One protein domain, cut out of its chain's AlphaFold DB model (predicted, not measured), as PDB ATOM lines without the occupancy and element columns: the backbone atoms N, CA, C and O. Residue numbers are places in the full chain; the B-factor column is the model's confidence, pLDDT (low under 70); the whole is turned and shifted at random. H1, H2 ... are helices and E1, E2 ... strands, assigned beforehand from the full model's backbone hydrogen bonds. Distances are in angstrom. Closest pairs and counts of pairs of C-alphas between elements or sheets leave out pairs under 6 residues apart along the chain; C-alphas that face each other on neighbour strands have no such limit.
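AT A GLANCE: This is residues 218 to 333 of the 333 residues of the protein "Non-specific serine/threonine protein kinase" of Streptomyces sp. SID2955 (UniProt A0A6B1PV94). A three-stranded sheet, E5-E6-E7, has the hairpin E3-E4 beyond its E7 edge, and a second hairpin, E1-E2, lies loosely over one face of the hairpin E3-E4. Two short helices lie near one end of these strands, H2 over the sheet at E7 and H1 next to H2. The printed part has 116 residues, in the order E1 E2 H1 E3 E4 H2 E5 E6 E7; the class is mostly strand, though under half of the residues are in named elements. The sheets are antiparallel, and the whole is compact, with a radius of gyration of the C-alphas of 14.3 A and spans of 37 by 32 by 29 A.

IN THESE COORDINATES: Find C-alpha 301 at (206.139, 321.504, 338.303); from there E5 runs 25.2 A to residue 309. E6, residues 314 to 321, returns over 23.6 A, and E7 spans 328 to 332. Look next at E3, 258 to 262, and E4, 277 to 281. E1, 218 to 221, begins at (203.625, 312.600, 366.792); E2 is 228 to 232. The helices are H1, 246 to 249, and H2, 288 to 293.

HOW THE PARTS SIT: E5, E6 and E7 form a meander, each strand the antiparallel neighbour of the one before; look for N 306 and O 317 at 2.9 A, and N 318 and O 331 at 2.9 A. H2 is on this sheet at a height of 8.2 A, its closest C-alphas to E7 being Val 292 and Ser 332, 7.4 A. E4 and E7 are near each other, with 6 pairs of C-alphas within 10 A. In the hairpin E3 and E4, N 259 and O 280 are 2.8 A apart; in the hairpin E1 and E2, N 220 and O 229 are 2.9 A apart. The closest C-alphas of E2 and E3, Val 231 and Val 261, are 7.7 A apart. H1 and H2 only just touch, with 3 pairs of C-alphas within 8 A, closest at Leu 249 and Glu 291, 6.0 A. In H2 every O i to N i+4 pair is within hydrogen-bond range; H1 is too short for one, and its 1 O i to N i+3 pair is within range.

THE WHOLE: The C-alphas farthest apart, Ala 311 and Pro 324, are 37.1 A apart. The printed part has no cut; the links E2 to H1 and E3 to E4 are long. Mean pLDDT of the printed part is 71.3, with 46 residues under 70, among them 222 to 229, 268 to 275 and 308 to 316.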
ATOM      1  N   VAL A 218     202.887 313.565 365.988       72.44
ATOM      2  CA  VAL A 218     203.625 312.600 366.792       72.44
ATOM      3  C   VAL A 218     205.098 312.798 366.487       72.44
ATOM      4  O   VAL A 218     205.515 312.813 365.329       72.44
ATOM      5  N   ARG A 219     205.895 312.990 367.535       77.38
ATOM      6  CA  ARG A 219     207.344 312.986 367.391       77.38
ATOM      7  C   ARG A 219     207.799 311.546 367.219       77.38
ATOM      8  O   ARG A 219     207.565 310.715 368.095       77.38
ATOM      9  N   VAL A 220     208.462 311.283 366.107       67.00
ATOM     10  CA  VAL A 220     209.131 310.018 365.827       67.00
ATOM     11  C   VAL A 220     210.627 310.280 365.838       67.00
ATOM     12  O   VAL A 220     211.074 311.309 365.339       67.00
ATOM     13  N   ALA A 221     211.394 309.373 366.426       72.06
ATOM     14  CA  ALA A 221     212.846 309.418 366.407       72.06
ATOM     15  C   ALA A 221     213.405 308.063 365.970       72.06
ATOM     16  O   ALA A 221     212.709 307.051 366.076       72.06
ATOM     17  N   ASP A 222     214.637 308.062 365.474       66.25
ATOM     18  CA  ASP A 222     215.411 306.836 365.302       66.25
ATOM     19  C   ASP A 222     215.797 306.223 366.663       66.25
ATOM     20  O   ASP A 222     215.678 306.866 367.712       66.25
ATOM     21  N   ALA A 223     216.258 304.968 366.654       68.12
ATOM     22  CA  ALA A 223     216.615 304.228 367.869       68.12
ATOM     23  C   ALA A 223     217.638 304.961 368.759       68.12
ATOM     24  O   ALA A 223     217.576 304.858 369.986       68.12
ATOM     25  N   ASP A 224     218.544 305.726 368.145       60.75
ATOM     26  CA  ASP A 224     219.609 306.462 368.830       60.75
ATOM     27  C   ASP A 224     219.221 307.910 369.192       60.75
ATOM     28  O   ASP A 224     220.009 308.623 369.821       60.75
ATOM     29  N   GLY A 225     218.025 308.368 368.801       68.31
ATOM     30  CA  GLY A 225     217.536 309.730 369.034       68.31
ATOM     31  C   GLY A 225     218.314 310.828 368.297       68.31
ATOM     32  O   GLY A 225     218.213 312.000 368.665       68.31
ATOM     33  N   ARG A 226     219.107 310.464 367.285       61.81
ATOM     34  CA  ARG A 226     219.929 311.376 366.477       61.81
ATOM     35  C   ARG A 226     219.113 312.075 365.401       61.81
ATOM     36  O   ARG A 226     219.403 313.224 365.075       61.81
ATOM     37  N   VAL A 227     218.091 311.403 364.880       59.72
ATOM     38  CA  VAL A 227     217.155 311.951 363.899       59.72
ATOM     39  C   VAL A 227     215.768 311.928 364.513       59.72
ATOM     40  O   VAL A 227     215.275 310.878 364.912       59.72
ATOM     41  N   SER A 228     215.109 313.084 364.573       67.00
ATOM     42  CA  SER A 228     213.715 313.162 365.000       67.00
ATOM     43  C   SER A 228     212.899 314.035 364.063       67.00
ATOM     44  O   SER A 228     213.373 315.061 363.578       67.00
ATOM     45  N   LEU A 229     211.670 313.602 363.807       62.62
ATOM     46  CA  LEU A 229     210.723 314.252 362.919       62.62
ATOM     47  C   LEU A 229     209.388 314.416 363.630       62.62
ATOM     48  O   LEU A 229     208.946 313.550 364.388       62.62
ATOM     49  N   GLU A 230     208.726 315.528 363.350       70.19
ATOM     50  CA  GLU A 230     207.322 315.708 363.682       70.19
ATOM     51  C   GLU A 230     206.499 315.356 362.446       70.19
ATOM     52  O   GLU A 230     206.639 315.973 361.389       70.19
ATOM     53  N   VAL A 231     205.686 314.312 362.568       66.69
ATOM     54  CA  VAL A 231     204.896 313.745 361.470       66.69
ATOM     55  C   VAL A 231     203.421 313.701 361.869       66.69
ATOM     56  O   VAL A 231     203.108 313.698 363.063       66.69
ATOM     57  N   PRO A 232     202.484 313.632 360.909       73.75
ATOM     58  CA  PRO A 232     201.070 313.456 361.228       73.75
ATOM     59  C   PRO A 232     200.833 312.235 362.137       73.75
ATOM     60  O   PRO A 232     201.394 311.170 361.878       73.75
ATOM     61  N   ALA A 233     199.962 312.335 363.155       72.50
ATOM     62  CA  ALA A 233     199.654 311.226 364.082       72.50
ATOM     63  C   ALA A 233     199.357 309.881 363.392       72.50
ATOM     64  O   ALA A 233     199.730 308.824 363.900       72.50
ATOM     65  N   GLY A 234     198.705 309.910 362.223       71.50
ATOM     66  CA  GLY A 234     198.386 308.712 361.441       71.50
ATOM     67  C   GLY A 234     199.608 307.959 360.903       71.50
ATOM     68  O   GLY A 234     199.494 306.776 360.602       71.50
ATOM     69  N   TRP A 235     200.769 308.610 360.815       70.50
ATOM     70  CA  TRP A 235     202.009 308.030 360.291       70.50
ATOM     71  C   TRP A 235     202.901 307.446 361.391       70.50
ATOM     72  O   TRP A 235     203.808 306.670 361.102       70.50
ATOM     73  N   GLY A 236     202.631 307.745 362.667       60.81
ATOM     74  CA  GLY A 236     203.470 307.314 363.794       60.81
ATOM     75  C   GLY A 236     203.585 305.798 363.992       60.81
ATOM     76  O   GLY A 236     204.404 305.352 364.786       60.81
ATOM     77  N   ARG A 237     202.768 304.998 363.291       67.81
ATOM     78  CA  ARG A 237     202.861 303.527 363.279       67.81
ATOM     79  C   ARG A 237     203.695 302.978 362.116       67.81
ATOM     80  O   ARG A 237     204.080 301.815 362.163       67.81
ATOM     81  N   GLY A 238     203.950 303.783 361.086       65.44
ATOM     82  CA  GLY A 238     204.708 303.420 359.893       65.44
ATOM     83  C   GLY A 238     206.117 303.994 359.941       65.44
ATOM     84  O   GLY A 238     206.457 304.828 359.111       65.44
ATOM     85  N   VAL A 239     206.924 303.558 360.913       71.81
ATOM     86  CA  VAL A 239     208.295 304.046 361.145       71.81
ATOM     87  C   VAL A 239     209.316 302.959 360.819       71.81
ATOM     88  O   VAL A 239     209.166 301.819 361.259       71.81
ATOM     89  N   ARG A 240     210.361 303.312 360.064       73.06
ATOM     90  CA  ARG A 240     211.551 302.484 359.831       73.06
ATOM     91  C   ARG A 240     212.795 303.291 360.198       73.06
ATOM     92  O   ARG A 240     213.091 304.293 359.552       73.06
ATOM     93  N   ASP A 241     213.511 302.828 361.212       73.56
ATOM     94  CA  ASP A 241     214.670 303.473 361.845       73.56
ATOM     95  C   ASP A 241     215.985 302.715 361.602       73.56
ATOM     96  O   ASP A 241     216.959 302.861 362.333       73.56
ATOM     97  N   SER A 242     216.038 301.900 360.549       68.38
ATOM     98  CA  SER A 242     217.197 301.074 360.203       68.38
ATOM     99  C   SER A 242     218.342 301.855 359.540       68.38
ATOM    100  O   SER A 242     219.070 301.258 358.754       68.38
ATOM    101  N   GLY A 243     218.453 303.171 359.747       69.75
ATOM    102  CA  GLY A 243     219.437 304.023 359.070       69.75
ATOM    103  C   GLY A 243     219.264 304.109 357.546       69.75
ATOM    104  O   GLY A 243     218.242 303.699 356.982       69.75
ATOM    105  N   TRP A 244     220.274 304.651 356.864       70.62
ATOM    106  CA  TRP A 244     220.328 304.740 355.402       70.62
ATOM    107  C   TRP A 244     221.746 304.539 354.855       70.62
ATOM    108  O   TRP A 244     222.732 304.657 355.580       70.62
ATOM    109  N   ASP A 245     221.840 304.202 353.568       78.00
ATOM    110  CA  ASP A 245     223.111 304.036 352.859       78.00
ATOM    111  C   ASP A 245     223.309 305.204 351.879       78.00
ATOM    112  O   ASP A 245     222.553 305.292 350.903       78.00
ATOM    113  N   PRO A 246     224.314 306.079 352.085       75.69
ATOM    114  CA  PRO A 246     224.557 307.244 351.232       75.69
ATOM    115  C   PRO A 246     224.791 306.939 349.750       75.69
ATOM    116  O   PRO A 246     224.610 307.820 348.903       75.69
ATOM    117  N   ARG A 247     225.078 305.682 349.386       77.62
ATOM    118  CA  ARG A 247     225.161 305.261 347.978       77.62
ATOM    119  C   ARG A 247     223.902 305.536 347.173       77.62
ATOM    120  O   ARG A 247     224.006 305.666 345.956       77.62
ATOM    121  N   VAL A 248     222.734 305.636 347.809       69.81
ATOM    122  CA  VAL A 248     221.488 306.005 347.113       69.81
ATOM    123  C   VAL A 248     221.555 307.405 346.490       69.81
ATOM    124  O   VAL A 248     220.841 307.667 345.529       69.81
ATOM    125  N   LEU A 249     222.444 308.267 346.997       69.81
ATOM    126  CA  LEU A 249     222.756 309.593 346.461       69.81
ATOM    127  C   LEU A 249     224.106 309.636 345.720       69.81
ATOM    128  O   LEU A 249     224.591 310.708 345.396       69.81
ATOM    129  N   GLY A 250     224.747 308.491 345.460       73.88
ATOM    130  CA  GLY A 250     226.068 308.448 344.820       73.88
ATOM    131  C   GLY A 250     227.248 308.806 345.736       73.88
ATOM    132  O   GLY A 250     228.366 308.968 345.246       73.88
ATOM    133  N   LEU A 251     227.023 308.887 347.050       77.69
ATOM    134  CA  LEU A 251     228.050 309.124 348.070       77.69
ATOM    135  C   LEU A 251     228.762 307.810 348.477       77.69
ATOM    136  O   LEU A 251     228.315 306.721 348.090       77.69
ATOM    137  N   PRO A 252     229.884 307.868 349.228       78.25
ATOM    138  CA  PRO A 252     230.581 306.675 349.710       78.25
ATOM    139  C   PRO A 252     229.668 305.700 350.468       78.25
ATOM    140  O   PRO A 252     228.714 306.097 351.130       78.25
ATOM    141  N   SER A 253     229.972 304.400 350.381       76.69
ATOM    142  CA  SER A 253     229.219 303.371 351.105       76.69
ATOM    143  C   SER A 253     229.355 303.528 352.608       76.69
ATOM    144  O   SER A 253     230.474 303.522 353.120       76.69
ATOM    145  N   GLY A 254     228.222 303.544 353.298       75.88
ATOM    146  CA  GLY A 254     228.167 303.687 354.743       75.88
ATOM    147  C   GLY A 254     226.824 303.238 355.301       75.88
ATOM    148  O   GLY A 254     225.924 302.834 354.564       75.88
ATOM    149  N   HIS A 255     226.716 303.290 356.623       78.31
ATOM    150  CA  HIS A 255     225.459 303.119 357.331       78.31
ATOM    151  C   HIS A 255     225.288 304.302 358.268       78.31
ATOM    152  O   HIS A 255     225.969 304.393 359.288       78.31
ATOM    153  N   GLU A 256     224.407 305.210 357.878       72.62
ATOM    154  CA  GLU A 256     224.249 306.505 358.518       72.62
ATOM    155  C   GLU A 256     222.894 306.624 359.228       72.62
ATOM    156  O   GLU A 256     221.926 305.960 358.830       72.62
ATOM    157  N   PRO A 257     222.781 307.473 360.267       73.12
ATOM    158  CA  PRO A 257     221.516 307.725 360.945       73.12
ATOM    159  C   PRO A 257     220.449 308.234 359.976       73.12
ATOM    160  O   PRO A 257     220.670 309.178 359.211       73.12
ATOM    161  N   GLY A 258     219.274 307.614 360.017       66.62
ATOM    162  CA  GLY A 258     218.181 307.937 359.115       66.62
ATOM    163  C   GLY A 258     216.856 307.340 359.558       66.62
ATOM    164  O   GLY A 258     216.801 306.334 360.266       66.62
ATOM    165  N   LEU A 259     215.784 307.990 359.129       68.44
ATOM    166  CA  LEU A 259     214.421 307.713 359.537       68.44
ATOM    167  C   LEU A 259     213.497 307.824 358.324       68.44
ATOM    168  O   LEU A 259     213.478 308.845 357.635       68.44
ATOM    169  N   VAL A 260     212.709 306.780 358.076       73.62
ATOM    170  CA  VAL A 260     211.626 306.787 357.086       73.62
ATOM    171  C   VAL A 260     210.304 306.674 357.825       73.62
ATOM    172  O   VAL A 260     210.128 305.782 358.656       73.62
ATOM    173  N   VAL A 261     209.362 307.552 357.497       72.19
ATOM    174  CA  VAL A 261     208.016 307.527 358.061       72.19
ATOM    175  C   VAL A 261     206.976 307.678 356.960       72.19
ATOM    176  O   VAL A 261     207.077 308.597 356.154       72.19
ATOM    177  N   ALA A 262     205.958 306.818 356.932       66.62
ATOM    178  CA  ALA A 262     204.891 306.875 355.934       66.62
ATOM    179  C   ALA A 262     203.520 306.515 356.500       66.62
ATOM    180  O   ALA A 262     203.409 305.898 357.560       66.62
ATOM    181  N   ASP A 263     202.476 306.843 355.740       73.81
ATOM    182  CA  ASP A 263     201.127 306.324 355.978       73.81
ATOM    183  C   ASP A 263     201.058 304.789 355.849       73.81
ATOM    184  O   ASP A 263     200.353 304.130 356.612       73.81
ATOM    185  N   ASP A 264     201.826 304.221 354.919       75.00
ATOM    186  CA  ASP A 264     201.977 302.789 354.685       75.00
ATOM    187  C   ASP A 264     203.377 302.477 354.129       75.00
ATOM    188  O   ASP A 264     203.649 302.618 352.933       75.00
ATOM    189  N   LEU A 265     204.272 302.007 355.004       68.50
ATOM    190  CA  LEU A 265     205.650 301.656 354.641       68.50
ATOM    191  C   LEU A 265     205.749 300.519 353.620       68.50
ATOM    192  O   LEU A 265     206.760 300.425 352.924       68.50
ATOM    193  N   SER A 266     204.731 299.661 353.505       73.62
ATOM    194  CA  SER A 266     204.758 298.565 352.529       73.62
ATOM    195  C   SER A 266     204.720 299.074 351.085       73.62
ATOM    196  O   SER A 266     205.165 298.377 350.172       73.62
ATOM    197  N   ARG A 267     204.253 300.313 350.881       71.50
ATOM    198  CA  ARG A 267     204.209 300.986 349.581       71.50
ATOM    199  C   ARG A 267     205.473 301.787 349.262       71.50
ATOM    200  O   ARG A 267     205.541 302.326 348.163       71.50
ATOM    201  N   TRP A 268     206.466 301.849 350.165       65.38
ATOM    202  CA  TRP A 268     207.707 302.625 349.987       65.38
ATOM    203  C   TRP A 268     208.968 301.743 349.815       65.38
ATOM    204  O   TRP A 268     209.827 301.695 350.706       65.38
ATOM    205  N   PRO A 269     209.115 301.028 348.680       60.34
ATOM    206  CA  PRO A 269     210.301 300.217 348.404       60.34
ATOM    207  C   PRO A 269     211.549 301.060 348.089       60.34
ATOM    208  O   PRO A 269     212.654 300.637 348.427       60.34
ATOM    209  N   ASP A 270     211.386 302.243 347.487       59.94
ATOM    210  CA  ASP A 270     212.466 303.164 347.107       59.94
ATOM    211  C   ASP A 270     211.979 304.628 347.022       59.94
ATOM    212  O   ASP A 270     210.780 304.900 347.057       59.94
ATOM    213  N   LEU A 271     212.902 305.587 346.902       54.72
ATOM    214  CA  LEU A 271     212.611 307.032 346.902       54.72
ATOM    215  C   LEU A 271     211.736 307.521 345.728       54.72
ATOM    216  O   LEU A 271     211.283 308.660 345.763       54.72
ATOM    217  N   THR A 272     211.486 306.692 344.712       56.66
ATOM    218  CA  THR A 272     210.663 307.046 343.542       56.66
ATOM    219  C   THR A 272     209.201 306.619 343.680       56.66
ATOM    220  O   THR A 272     208.369 306.961 342.839       56.66
ATOM    221  N   ALA A 273     208.866 305.878 344.739       62.78
ATOM    222  CA  ALA A 273     207.512 305.411 344.989       62.78
ATOM    223  C   ALA A 273     206.556 306.560 345.354       62.78
ATOM    224  O   ALA A 273     206.855 307.400 346.201       62.78
ATOM    225  N   ALA A 274     205.362 306.552 344.755       64.62
ATOM    226  CA  ALA A 274     204.291 307.500 345.054       64.62
ATOM    227  C   ALA A 274     203.621 307.159 346.397       64.62
ATOM    228  O   ALA A 274     202.639 306.409 346.459       64.62
ATOM    229  N   VAL A 275     204.177 307.690 347.485       65.81
ATOM    230  CA  VAL A 275     203.693 307.478 348.854       65.81
ATOM    231  C   VAL A 275     203.616 308.776 349.638       65.81
ATOM    232  O   VAL A 275     204.391 309.705 349.420       65.81
ATOM    233  N   ASN A 276     202.703 308.824 350.609       72.19
ATOM    234  CA  ASN A 276     202.701 309.906 351.580       72.19
ATOM    235  C   ASN A 276     203.678 309.546 352.693       72.19
ATOM    236  O   ASN A 276     203.387 308.705 353.548       72.19
ATOM    237  N   GLY A 277     204.839 310.185 352.677       67.44
ATOM    238  CA  GLY A 277     205.839 309.936 353.690       67.44
ATOM    239  C   GLY A 277     206.986 310.933 353.661       67.44
ATOM    240  O   GLY A 277     207.074 311.795 352.789       67.44
ATOM    241  N   VAL A 278     207.855 310.818 354.657       74.25
ATOM    242  CA  VAL A 278     209.075 311.599 354.813       74.25
ATOM    243  C   VAL A 278     210.260 310.666 355.042       74.25
ATOM    244  O   VAL A 278     210.171 309.690 355.788       74.25
ATOM    245  N   PHE A 279     211.376 310.990 354.401       75.38
ATOM    246  CA  PHE A 279     212.687 310.447 354.720       75.38
ATOM    247  C   PHE A 279     213.557 311.580 355.260       75.38
ATOM    248  O   PHE A 279     213.579 312.668 354.686       75.38
ATOM    249  N   ALA A 280     214.272 311.321 356.350       74.62
ATOM    250  CA  ALA A 280     215.338 312.184 356.831       74.62
ATOM    251  C   ALA A 280     216.577 311.346 357.114       74.62
ATOM    252  O   ALA A 280     216.495 310.326 357.795       74.62
ATOM    253  N   GLY A 281     217.719 311.791 356.612       69.62
ATOM    254  CA  GLY A 281     219.015 311.176 356.850       69.62
ATOM    255  C   GLY A 281     220.044 312.250 357.157       69.62
ATOM    256  O   GLY A 281     219.937 313.375 356.670       69.62
ATOM    257  N   ILE A 282     221.026 311.901 357.976       69.44
ATOM    258  CA  ILE A 282     222.214 312.722 358.213       69.44
ATOM    259  C   ILE A 282     223.389 311.971 357.596       69.44
ATOM    260  O   ILE A 282     223.416 310.748 357.658       69.44
ATOM    261  N   SER A 283     224.344 312.670 356.992       72.31
ATOM    262  CA  SER A 283     225.638 312.087 356.631       72.31
ATOM    263  C   SER A 283     226.736 313.107 356.887       72.31
ATOM    264  O   SER A 283     226.534 314.308 356.713       72.31
ATOM    265  N   THR A 284     227.890 312.617 357.333       70.62
ATOM    266  CA  THR A 284     229.115 313.409 357.490       70.62
ATOM    267  C   THR A 284     230.058 313.284 356.294       70.62
ATOM    268  O   THR A 284     231.094 313.949 356.270       70.62
ATOM    269  N   ASP A 285     229.709 312.447 355.313       69.00
ATOM    270  CA  ASP A 285     230.587 312.037 354.222       69.00
ATOM    271  C   ASP A 285     230.103 312.592 352.874       69.00
ATOM    272  O   ASP A 285     229.048 312.224 352.358       69.00
ATOM    273  N   GLY A 286     230.932 313.440 352.259       70.12
ATOM    274  CA  GLY A 286     230.651 314.059 350.961       70.12
ATOM    275  C   GLY A 286     229.716 315.273 351.031       70.12
ATOM    276  O   GLY A 286     229.439 315.806 352.102       70.12
ATOM    277  N   ASP A 287     229.286 315.757 349.863       77.75
ATOM    278  CA  ASP A 287     228.454 316.961 349.724       77.75
ATOM    279  C   ASP A 287     226.990 316.573 349.483       77.75
ATOM    280  O   ASP A 287     226.515 316.505 348.348       77.75
ATOM    281  N   VAL A 288     226.278 316.266 350.573       71.88
ATOM    282  CA  VAL A 288     224.861 315.860 350.540       71.88
ATOM    283  C   VAL A 288     223.997 316.923 349.860       71.88
ATOM    284  O   VAL A 288     223.104 316.577 349.088       71.88
ATOM    285  N   THR A 289     224.280 318.205 350.102       73.19
ATOM    286  CA  THR A 289     223.544 319.324 349.507       73.19
ATOM    287  C   THR A 289     223.664 319.306 347.988       73.19
ATOM    288  O   THR A 289     222.645 319.326 347.297       73.19
ATOM    289  N   ALA A 290     224.878 319.162 347.453       75.94
ATOM    290  CA  ALA A 290     225.090 319.070 346.011       75.94
ATOM    291  C   ALA A 290     224.460 317.815 345.376       75.94
ATOM    292  O   ALA A 290     224.055 317.863 344.212       75.94
ATOM    293  N   GLU A 291     224.377 316.687 346.089       77.06
ATOM    294  CA  GLU A 291     223.682 315.496 345.577       77.06
ATOM    295  C   GLU A 291     222.163 315.672 345.563       77.06
ATOM    296  O   GLU A 291     221.522 315.367 344.557       77.06
ATOM    297  N   VAL A 292     221.580 316.204 346.643       71.06
ATOM    298  CA  VAL A 292     220.135 316.461 346.728       71.06
ATOM    299  C   VAL A 292     219.718 317.494 345.686       71.06
ATOM    300  O   VAL A 292     218.719 317.301 345.000       71.06
ATOM    301  N   GLU A 293     220.515 318.542 345.464       77.88
ATOM    302  CA  GLU A 293     220.205 319.552 344.450       77.88
ATOM    303  C   GLU A 293     220.170 319.008 343.012       77.88
ATOM    304  O   GLU A 293     219.500 319.597 342.151       77.88
ATOM    305  N   ARG A 294     220.860 317.890 342.755       79.06
ATOM    306  CA  ARG A 294     220.884 317.202 341.457       79.06
ATOM    307  C   ARG A 294     219.703 316.262 341.230       79.06
ATOM    308  O   ARG A 294     219.548 315.786 340.105       79.06
ATOM    309  N   ILE A 295     218.877 316.004 342.245       74.94
ATOM    310  CA  ILE A 295     217.677 315.181 342.098       74.94
ATOM    311  C   ILE A 295     216.688 315.905 341.173       74.94
ATOM    312  O   ILE A 295     216.320 317.060 341.392       74.94
ATOM    313  N   ASP A 296     216.265 315.213 340.114       76.62
ATOM    314  CA  ASP A 296     215.234 315.701 339.200       76.62
ATOM    315  C   ASP A 296     213.880 315.059 339.509       76.62
ATOM    316  O   ASP A 296     213.754 313.839 339.620       76.62
ATOM    317  N   HIS A 297     212.847 315.897 339.577       77.50
ATOM    318  CA  HIS A 297     211.461 315.487 339.796       77.50
ATOM    319  C   HIS A 297     210.705 315.531 338.472       77.50
ATOM    320  O   HIS A 297     209.852 316.393 338.232       77.50
ATOM    321  N   SER A 298     211.067 314.607 337.583       78.94
ATOM    322  CA  SER A 298     210.503 314.493 336.239       78.94
ATOM    323  C   SER A 298     208.970 314.420 336.265       78.94
ATOM    324  O   SER A 298     208.365 313.570 336.913       78.94
ATOM    325  N   GLY A 299     208.324 315.329 335.531       78.94
ATOM    326  CA  GLY A 299     206.863 315.423 335.469       78.94
ATOM    327  C   GLY A 299     206.220 316.235 336.597       78.94
ATOM    328  O   GLY A 299     205.013 316.448 336.554       78.94
ATOM    329  N   CYS A 300     206.995 316.740 337.559       81.69
ATOM    330  CA  CYS A 300     206.519 317.683 338.564       81.69
ATOM    331  C   CYS A 300     206.810 319.136 338.157       81.69
ATOM    332  O   CYS A 300     207.854 319.459 337.587       81.69
ATOM    333  N   ARG A 301     205.918 320.067 338.507       88.75
ATOM    334  CA  ARG A 301     206.139 321.504 338.303       88.75
ATOM    335  C   ARG A 301     206.852 322.105 339.508       88.75
ATOM    336  O   ARG A 301     206.302 322.128 340.607       88.75
ATOM    337  N   TYR A 302     208.033 322.673 339.288       83.31
ATOM    338  CA  TYR A 302     208.739 323.438 340.314       83.31
ATOM    339  C   TYR A 302     207.921 324.660 340.760       83.31
ATOM    340  O   TYR A 302     207.378 325.402 339.936       83.31
ATOM    341  N   THR A 303     207.813 324.853 342.074       81.38
ATOM    342  CA  THR A 303     206.983 325.905 342.688       81.38
ATOM    343  C   THR A 303     207.778 326.956 343.448       81.38
ATOM    344  O   THR A 303     207.233 328.017 343.746       81.38
ATOM    345  N   GLY A 304     209.062 326.707 343.702       79.88
ATOM    346  CA  GLY A 304     209.968 327.673 344.306       79.88
ATOM    347  C   GLY A 304     210.914 327.041 345.314       79.88
ATOM    348  O   GLY A 304     210.872 325.837 345.581       79.88
ATOM    349  N   ALA A 305     211.769 327.891 345.871       79.38
ATOM    350  CA  ALA A 305     212.660 327.543 346.956       79.38
ATOM    351  C   ALA A 305     212.689 328.640 348.011       79.38
ATOM    352  O   ALA A 305     212.367 329.801 347.750       79.38
ATOM    353  N   ARG A 306     213.090 328.248 349.212       76.31
ATOM    354  CA  ARG A 306     213.289 329.135 350.351       76.31
ATOM    355  C   ARG A 306     214.499 328.658 351.132       76.31
ATOM    356  O   ARG A 306     214.660 327.462 351.366       76.31
ATOM    357  N   SER A 307     215.331 329.588 351.561       73.00
ATOM    358  CA  SER A 307     216.435 329.259 352.453       73.00
ATOM    359  C   SER A 307     215.918 329.080 353.876       73.00
ATOM    360  O   SER A 307     214.981 329.766 354.297       73.00
ATOM    361  N   PHE A 308     216.542 328.178 354.620       65.50
ATOM    362  CA  PHE A 308     216.405 328.097 356.066       65.50
ATOM    363  C   PHE A 308     217.788 328.237 356.697       65.50
ATOM    364  O   PHE A 308     218.791 327.838 356.110       65.50
ATOM    365  N   ALA A 309     217.835 328.866 357.864       67.38
ATOM    366  CA  ALA A 309     219.041 328.980 358.664       67.38
ATOM    367  C   ALA A 309     218.638 329.101 360.135       67.38
ATOM    368  O   ALA A 309     217.786 329.925 360.482       67.38
ATOM    369  N   ASP A 310     219.242 328.276 360.977       66.50
ATOM    370  CA  ASP A 310     219.191 328.364 362.430       66.50
ATOM    371  C   ASP A 310     220.614 328.308 363.015       66.50
ATOM    372  O   ASP A 310     221.579 328.660 362.336       66.50
ATOM    373  N   ALA A 311     220.745 327.990 364.306       60.25
ATOM    374  CA  ALA A 311     222.033 327.983 364.991       60.25
ATOM    375  C   ALA A 311     222.975 326.868 364.507       60.25
ATOM    376  O   ALA A 311     224.190 327.056 364.556       60.25
ATOM    377  N   ASP A 312     222.423 325.749 364.036       55.81
ATOM    378  CA  ASP A 312     223.168 324.519 363.754       55.81
ATOM    379  C   ASP A 312     223.052 324.093 362.282       55.81
ATOM    380  O   ASP A 312     223.902 323.358 361.780       55.81
ATOM    381  N   TRP A 313     222.040 324.590 361.566       60.97
ATOM    382  CA  TRP A 313     221.772 324.256 360.175       60.97
ATOM    383  C   TRP A 313     221.570 325.474 359.296       60.97
ATOM    384  O   TRP A 313     221.006 326.495 359.687       60.97
ATOM    385  N   HIS A 314     221.927 325.306 358.036       69.62
ATOM    386  CA  HIS A 314     221.503 326.166 356.951       69.62
ATOM    387  C   HIS A 314     221.281 325.300 355.719       69.62
ATOM    388  O   HIS A 314     221.904 324.253 355.588       69.62
ATOM    389  N   GLY A 315     220.397 325.735 354.831       69.50
ATOM    390  CA  GLY A 315     220.125 324.984 353.617       69.50
ATOM    391  C   GLY A 315     219.016 325.586 352.777       69.50
ATOM    392  O   GLY A 315     218.510 326.689 353.041       69.50
ATOM    393  N   LEU A 316     218.626 324.846 351.747       69.62
ATOM    394  CA  LEU A 316     217.608 325.259 350.792       69.62
ATOM    395  C   LEU A 316     216.465 324.250 350.777       69.62
ATOM    396  O   LEU A 316     216.651 323.072 350.506       69.62
ATOM    397  N   VAL A 317     215.248 324.732 351.016       74.69
ATOM    398  CA  VAL A 317     214.033 323.937 350.833       74.69
ATOM    399  C   VAL A 317     213.490 324.211 349.445       74.69
ATOM    400  O   VAL A 317     213.180 325.362 349.130       74.69
ATOM    401  N   ARG A 318     213.326 323.170 348.635       77.88
ATOM    402  CA  ARG A 318     212.778 323.251 347.276       77.88
ATOM    403  C   ARG A 318     211.462 322.487 347.209       77.88
ATOM    404  O   ARG A 318     211.318 321.443 347.840       77.88
ATOM    405  N   SER A 319     210.493 323.006 346.457       77.12
ATOM    406  CA  SER A 319     209.155 322.409 346.382       77.12
ATOM    407  C   SER A 319     208.652 322.264 344.949       77.12
ATOM    408  O   SER A 319     208.748 323.188 344.135       77.12
ATOM    409  N   TRP A 320     208.001 321.137 344.670       80.12
ATOM    410  CA  TRP A 320     207.324 320.822 343.415       80.12
ATOM    411  C   TRP A 320     205.868 320.429 343.661       80.12
ATOM    412  O   TRP A 320     205.519 319.893 344.712       80.12
ATOM    413  N   ARG A 321     204.998 320.689 342.683       82.44
ATOM    414  CA  ARG A 321     203.576 320.316 342.698       82.44
ATOM    415  C   ARG A 321     203.137 319.807 341.335       82.44
ATOM    416  O   ARG A 321     203.778 320.101 340.333       82.44
ATOM    417  N   GLY A 322     202.000 319.121 341.290       77.94
ATOM    418  CA  GLY A 322     201.457 318.614 340.032       77.94
ATOM    419  C   GLY A 322     202.359 317.544 339.430       77.94
ATOM    420  O   GLY A 322     202.568 317.541 338.223       77.94
ATOM    421  N   CYS A 323     202.930 316.700 340.293       76.56
ATOM    422  CA  CYS A 323     203.612 315.480 339.887       76.56
ATOM    423  C   CYS A 323     202.645 314.541 339.138       76.56
ATOM    424  O   CYS A 323     201.429 314.740 339.219       76.56
ATOM    425  N   PRO A 324     203.139 313.529 338.398       71.62
ATOM    426  CA  PRO A 324     202.292 312.638 337.592       71.62
ATOM    427  C   PRO A 324     201.162 311.937 338.365       71.62
ATOM    428  O   PRO A 324     200.132 311.600 337.787       71.62
ATOM    429  N   ASP A 325     201.333 311.750 339.670       63.88
ATOM    430  CA  ASP A 325     200.367 311.188 340.619       63.88
ATOM    431  C   ASP A 325     199.418 312.237 341.243       63.88
ATOM    432  O   ASP A 325     198.594 311.915 342.097       63.88
ATOM    433  N   GLY A 326     199.519 313.501 340.825       68.25
ATOM    434  CA  GLY A 326     198.803 314.638 341.405       68.25
ATOM    435  C   GLY A 326     199.416 315.162 342.710       68.25
ATOM    436  O   GLY A 326     198.854 316.079 343.312       68.25
ATOM    437  N   GLY A 327     200.554 314.608 343.138       69.81
ATOM    438  CA  GLY A 327     201.213 314.906 344.402       69.81
ATOM    439  C   GLY A 327     202.092 316.158 344.400       69.81
ATOM    440  O   GLY A 327     202.152 316.954 343.448       69.81
ATOM    441  N   SER A 328     202.787 316.337 345.522       72.62
ATOM    442  CA  SER A 328     203.787 317.381 345.729       72.62
ATOM    443  C   SER A 328     205.002 316.813 346.438       72.62
ATOM    444  O   SER A 328     204.849 316.051 347.389       72.62
ATOM    445  N   VAL A 329     206.183 317.264 346.033       70.00
ATOM    446  CA  VAL A 329     207.455 316.864 346.635       70.00
ATOM    447  C   VAL A 329     208.103 318.086 347.268       70.00
ATOM    448  O   VAL A 329     208.032 319.193 346.728       70.00
ATOM    449  N   THR A 330     208.700 317.906 348.440       71.94
ATOM    450  CA  THR A 330     209.563 318.905 349.068       71.94
ATOM    451  C   THR A 330     210.839 318.218 349.500       71.94
ATOM    452  O   THR A 330     210.780 317.175 350.144       71.94
ATOM    453  N   GLU A 331     211.969 318.817 349.159       72.25
ATOM    454  CA  GLU A 331     213.284 318.338 349.567       72.25
ATOM    455  C   GLU A 331     214.053 319.466 350.251       72.25
ATOM    456  O   GLU A 331     213.769 320.655 350.048       72.25
ATOM    457  N   SER A 332     215.023 319.079 351.068       71.69
ATOM    458  CA  SER A 332     215.980 319.998 351.660       71.69
ATOM    459  C   SER A 332     217.299 319.320 351.928       71.69
ATOM    460  O   SER A 332     217.316 318.171 352.373       71.69
ATOM    461  N   ALA A 333     218.355 320.095 351.752       65.06
ATOM    462  CA  ALA A 333     219.700 319.809 352.204       65.06
ATOM    463  C   ALA A 333     220.459 321.124 352.417       65.06
ATOM    464  O   ALA A 333     219.864 322.204 352.150       65.06
TER     465      ALA A 333